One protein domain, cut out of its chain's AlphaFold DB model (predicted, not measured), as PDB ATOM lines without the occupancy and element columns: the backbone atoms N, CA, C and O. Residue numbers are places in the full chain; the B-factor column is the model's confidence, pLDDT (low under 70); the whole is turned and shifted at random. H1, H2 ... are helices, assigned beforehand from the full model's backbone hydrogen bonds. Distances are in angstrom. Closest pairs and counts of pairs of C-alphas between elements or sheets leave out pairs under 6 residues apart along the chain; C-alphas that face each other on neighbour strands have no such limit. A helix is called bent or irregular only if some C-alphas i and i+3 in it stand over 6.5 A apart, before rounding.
ATOM      1  N   ASN A 122      63.966  30.610  69.946       53.81
ATOM      2  CA  ASN A 122      65.064  31.365  70.555       53.81
ATOM      3  C   ASN A 122      65.949  32.131  69.556       53.81
ATOM      4  O   ASN A 122      66.507  33.161  69.933       53.81
ATOM      5  N   ALA A 123      65.982  31.747  68.275       56.91
ATOM      6  CA  ALA A 123      66.739  32.479  67.250       56.91
ATOM      7  C   ALA A 123      66.275  33.946  67.075       56.91
ATOM      8  O   ALA A 123      67.068  34.817  66.724       56.91
ATOM      9  N   LYS A 124      65.000  34.264  67.364       56.38
ATOM     10  CA  LYS A 124      64.487  35.652  67.318       56.38
ATOM     11  C   LYS A 124      64.984  36.523  68.475       56.38
ATOM     12  O   LYS A 124      65.066  37.740  68.325       56.38
ATOM     13  N   TYR A 125      65.270  35.928  69.631       60.94
ATOM     14  CA  TYR A 125      65.650  36.662  70.842       60.94
ATOM     15  C   TYR A 125      67.163  36.751  71.027       60.94
ATOM     16  O   TYR A 125      67.637  37.700  71.647       60.94
ATOM     17  N   GLU A 126      67.923  35.831  70.435       69.50
ATOM     18  CA  GLU A 126      69.384  35.792  70.503       69.50
ATOM     19  C   GLU A 126      70.030  37.097  70.012       69.50
ATOM     20  O   GLU A 126      70.843  37.695  70.716       69.50
ATOM     21  N   THR A 127      69.582  37.631  68.869       74.88
ATOM     22  CA  THR A 127      70.079  38.919  68.356       74.88
ATOM     23  C   THR A 127      69.842  40.056  69.351       74.88
ATOM     24  O   THR A 127      70.699  40.922  69.533       74.88
ATOM     25  N   LYS A 128      68.686  40.052  70.029       80.12
ATOM     26  CA  LYS A 128      68.351  41.094  71.002       80.12
ATOM     27  C   LYS A 128      69.163  40.961  72.285       80.12
ATOM     28  O   LYS A 128      69.559  41.978  72.851       80.12
ATOM     29  N   ILE A 129      69.417  39.732  72.724       82.19
ATOM     30  CA  ILE A 129      70.265  39.436  73.878       82.19
ATOM     31  C   ILE A 129      71.681  39.947  73.611       82.19
ATOM     32  O   ILE A 129      72.172  40.746  74.401       82.19
ATOM     33  N   ILE A 130      72.276  39.609  72.461       86.12
ATOM     34  CA  ILE A 130      73.619  40.071  72.071       86.12
ATOM     35  C   ILE A 130      73.696  41.608  72.041       86.12
ATOM     36  O   ILE A 130      74.631  42.194  72.587       86.12
ATOM     37  N   GLU A 131      72.695  42.286  71.463       88.25
ATOM     38  CA  GLU A 131      72.634  43.756  71.440       88.25
ATOM     39  C   GLU A 131      72.592  44.354  72.858       88.25
ATOM     40  O   GLU A 131      73.308  45.312  73.165       88.25
ATOM     41  N   LEU A 132      71.742  43.808  73.734       89.88
ATOM     42  CA  LEU A 132      71.612  44.272  75.116       89.88
ATOM     43  C   LEU A 132      72.890  44.010  75.917       89.88
ATOM     44  O   LEU A 132      73.302  44.876  76.690       89.88
ATOM     45  N   GLN A 133      73.542  42.871  75.695       88.88
ATOM     46  CA  GLN A 133      74.807  42.523  76.333       88.88
ATOM     47  C   GLN A 133      75.911  43.501  75.925       88.88
ATOM     48  O   GLN A 133      76.546  44.089  76.793       88.88
ATOM     49  N   GLY A 134      76.026  43.823  74.631       88.12
ATOM     50  CA  GLY A 134      76.968  44.839  74.155       88.12
ATOM     51  C   GLY A 134      76.727  46.226  74.769       88.12
ATOM     52  O   GLY A 134      77.674  46.951  75.089       88.12
ATOM     53  N   LYS A 135      75.463  46.605  75.012       88.75
ATOM     54  CA  LYS A 135      75.145  47.845  75.745       88.75
ATOM     55  C   LYS A 135      75.598  47.779  77.201       88.75
ATOM     56  O   LYS A 135      76.186  48.750  77.679       88.75
ATOM     57  N   VAL A 136      75.354  46.663  77.890       88.81
ATOM     58  CA  VAL A 136      75.806  46.441  79.273       88.81
ATOM     59  C   VAL A 136      77.331  46.523  79.359       88.81
ATOM     60  O   VAL A 136      77.841  47.262  80.203       88.81
ATOM     61  N   ASP A 137      78.036  45.867  78.442       89.94
ATOM     62  CA  ASP A 137      79.498  45.846  78.357       89.94
ATOM     63  C   ASP A 137      80.075  47.242  78.103       89.94
ATOM     64  O   ASP A 137      81.041  47.646  78.744       89.94
ATOM     65  N   SER A 138      79.431  48.055  77.259       87.62
ATOM     66  CA  SER A 138      79.855  49.447  77.034       87.62
ATOM     67  C   SER A 138      79.733  50.340  78.283       87.62
ATOM     68  O   SER A 138      80.444  51.341  78.420       87.62
ATOM     69  N   ILE A 139      78.819  50.005  79.200       87.88
ATOM     70  CA  ILE A 139      78.565  50.770  80.427       87.88
ATOM     71  C   ILE A 139      79.460  50.267  81.563       87.88
ATOM     72  O   ILE A 139      80.150  51.077  82.185       87.88
ATOM     73  N   LYS A 140      79.447  48.955  81.834       85.00
ATOM     74  CA  LYS A 140      80.194  48.325  82.935       85.00
ATOM     75  C   LYS A 140      81.677  48.143  82.620       85.00
ATOM     76  O   LYS A 140      82.492  48.271  83.526       85.00
ATOM     77  N   GLY A 141      82.010  47.926  81.354       83.81
ATOM     78  CA  GLY A 141      83.334  47.516  80.908       83.81
ATOM     79  C   GLY A 141      83.481  45.998  80.870       83.81
ATOM     80  O   GLY A 141      82.704  45.267  81.482       83.81
ATOM     81  N   THR A 142      84.492  45.548  80.137       81.94
ATOM     82  CA  THR A 142      84.962  44.159  80.067       81.94
ATOM     83  C   THR A 142      86.480  44.151  80.234       81.94
ATOM     84  O   THR A 142      87.096  45.214  80.305       81.94
ATOM     85  N   ASP A 143      87.109  42.976  80.215       77.56
ATOM     86  CA  ASP A 143      88.576  42.856  80.269       77.56
ATOM     87  C   ASP A 143      89.291  43.576  79.108       77.56
ATOM     88  O   ASP A 143      90.487  43.851  79.180       77.56
ATOM     89  N   VAL A 144      88.559  43.906  78.036       79.81
ATOM     90  CA  VAL A 144      89.082  44.556  76.823       79.81
ATOM     91  C   VAL A 144      88.531  45.978  76.641       79.81
ATOM     92  O   VAL A 144      89.160  46.809  75.986       79.81
ATOM     93  N   ILE A 145      87.363  46.292  77.213       81.12
ATOM     94  CA  ILE A 145      86.664  47.572  77.028       81.12
ATOM     95  C   ILE A 145      86.612  48.338  78.351       81.12
ATOM     96  O   ILE A 145      85.977  47.903  79.309       81.12
ATOM     97  N   LEU A 146      87.180  49.546  78.377       80.94
ATOM     98  CA  LEU A 146      86.987  50.481  79.487       80.94
ATOM     99  C   LEU A 146      85.541  51.000  79.490       80.94
ATOM    100  O   LEU A 146      85.141  51.787  78.631       80.94
ATOM    101  N   GLY A 147      84.751  50.547  80.464       85.81
ATOM    102  CA  GLY A 147      83.348  50.927  80.614       85.81
ATOM    103  C   GLY A 147      83.167  52.398  80.974       85.81
ATOM    104  O   GLY A 147      83.962  52.977  81.713       85.81
ATOM    105  N   LYS A 148      82.072  53.016  80.519       86.12
ATOM    106  CA  LYS A 148      81.755  54.423  80.839       86.12
ATOM    107  C   LYS A 148      81.653  54.699  82.346       86.12
ATOM    108  O   LYS A 148      81.949  55.816  82.765       86.12
ATOM    109  N   LYS A 149      81.264  53.697  83.147       85.81
ATOM    110  CA  LYS A 149      81.158  53.790  84.614       85.81
ATOM    111  C   LYS A 149      82.502  54.092  85.288       85.81
ATOM    112  O   LYS A 149      82.505  54.776  86.304       85.81
ATOM    113  N   ILE A 150      83.629  53.657  84.711       86.69
ATOM    114  CA  ILE A 150      84.953  53.740  85.352       86.69
ATOM    115  C   ILE A 150      85.339  55.175  85.740       86.69
ATOM    116  O   ILE A 150      85.978  55.390  86.764       86.69
ATOM    117  N   LYS A 151      84.892  56.173  84.961       87.00
ATOM    118  CA  LYS A 151      85.166  57.598  85.212       87.00
ATOM    119  C   LYS A 151      84.540  58.118  86.506       87.00
ATOM    120  O   LYS A 151      85.039  59.086  87.057       87.00
ATOM    121  N   PHE A 152      83.469  57.475  86.960       88.25
ATOM    122  CA  PHE A 152      82.721  57.827  88.166       88.25
ATOM    123  C   PHE A 152      82.971  56.828  89.298       88.25
ATOM    124  O   PHE A 152      82.285  56.872  90.312       88.25
ATOM    125  N   GLN A 153      83.909  55.886  89.130       84.94
ATOM    126  CA  GLN A 153      84.096  54.806  90.095       84.94
ATOM    127  C   GLN A 153      84.500  55.348  91.472       84.94
ATOM    128  O   GLN A 153      83.968  54.874  92.462       84.94
ATOM    129  N   SER A 154      85.323  56.403  91.528       87.25
ATOM    130  CA  SER A 154      85.681  57.072  92.788       87.25
ATOM    131  C   SER A 154      84.463  57.647  93.517       87.25
ATOM    132  O   SER A 154      84.302  57.408  94.708       87.25
ATOM    133  N   ASP A 155      83.588  58.368  92.808       87.44
ATOM    134  CA  ASP A 155      82.377  58.960  93.398       87.44
ATOM    135  C   ASP A 155      81.396  57.871  93.860       87.44
ATOM    136  O   ASP A 155      80.727  57.997  94.886       87.44
ATOM    137  N   ILE A 156      81.311  56.778  93.095       84.31
ATOM    138  CA  ILE A 156      80.486  55.613  93.424       84.31
ATOM    139  C   ILE A 156      81.030  54.914  94.664       84.31
ATOM    140  O   ILE A 156      80.246  54.608  95.554       84.31
ATOM    141  N   ASP A 157      82.340  54.697  94.749       85.19
ATOM    142  CA  ASP A 157      82.983  54.068  95.901       85.19
ATOM    143  C   ASP A 157      82.818  54.938  97.154       85.19
ATOM    144  O   ASP A 157      82.471  54.430  98.220       85.19
ATOM    145  N   GLU A 158      82.988  56.259  97.036       87.00
ATOM    146  CA  GLU A 158      82.755  57.203  98.132       87.00
ATOM    147  C   GLU A 158      81.293  57.172  98.603       87.00
ATOM    148  O   GLU A 158      81.017  57.095  99.807       87.00
ATOM    149  N   PHE A 159      80.337  57.152  97.670       85.12
ATOM    150  CA  PHE A 159      78.920  57.036  97.997       85.12
ATOM    151  C   PHE A 159      78.556  55.662  98.582       85.12
ATOM    152  O   PHE A 159      77.761  55.575  99.517       85.12
ATOM    153  N   GLU A 160      79.142  54.577  98.079       82.56
ATOM    154  CA  GLU A 160      78.952  53.232  98.622       82.56
ATOM    155  C   GLU A 160      79.530  53.117 100.033       82.56
ATOM    156  O   GLU A 160      78.915  52.474 100.880       82.56
ATOM    157  N   ILE A 161      80.655  53.780 100.324       81.00
ATOM    158  CA  ILE A 161      81.194  53.918 101.683       81.00
ATOM    159  C   ILE A 161      80.215  54.706 102.563       81.00
ATOM    160  O   ILE A 161      79.923  54.283 103.685       81.00
ATOM    161  N   TYR A 162      79.658  55.808 102.053       82.81
ATOM    162  CA  TYR A 162      78.648  56.607 102.749       82.81
ATOM    163  C   TYR A 162      77.361  55.810 103.056       82.81
ATOM    164  O   TYR A 162      76.791  55.955 104.139       82.81
TER     165      TYR A 162
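AT A GLANCE: This is residues 122 to 162 of the 360 residues of the protein "AAA_13 domain-containing protein" of Flavobacterium sp. 38-13 (UniProt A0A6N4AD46). Two helices meet near their ends in a wide-open corner, with the loop of residues 141 to 147 at the corner and the far parts of both helices reaching away from each other. H1, the longer helix, makes one arm, and H2 makes the other; there is no further layer and no shared core. The printed part has 41 residues, with two named helices, H1 then H2, and no named strand; the class is all helix. It is extended, with a radius of gyration of the C-alphas of 14.1 A, and spans 44 by 21 by 12 A.

HOW THE PARTS SIT: H1, residues 123 to 140, and H2, residues 148 to 162, touch only at the corner by their link, with 6 pairs of C-alphas within 8 A. H1 touches with residues 138 to 140 alone, and H2 with residues 148 to 150 alone. Their closest C-alphas are those of Ile 139 and Lys 148, 4.9 A apart. The helices run the same way at a steep tilt of 66 degrees, with 24.6 A from centre to centre. Of the O i to N i+4 pairs, 12 of 14 are within hydrogen-bond range in H1 and 8 of 11 in H2.

IN THESE COORDINATES: H1 begins at C-alpha 123, (66.739, 32.479, 67.250), and measures 26.0 A to C-alpha 140, (80.194, 48.325, 82.935). It is only just irregular: C-alphas 124 and 127 are 6.6 A apart. H2 measures 22.2 A and ends at C-alpha 162, (78.648, 56.607, 102.749). It is irregular, with C-alphas 151 and 154 7.6 A apart.

THE WHOLE: The outline is only just a rod; the two C-alphas farthest apart, those of Ala 123 and Tyr 162, are 44.5 A apart. Residues 122 to 133, of which 123 to 133 belong to H1, stand free, as do residues 151 to 162 of H2. The link of 7 residues is short, and the printed part has no cut. The mean pLDDT of the printed part is 81.9, and residues 122 to 126 are under 70.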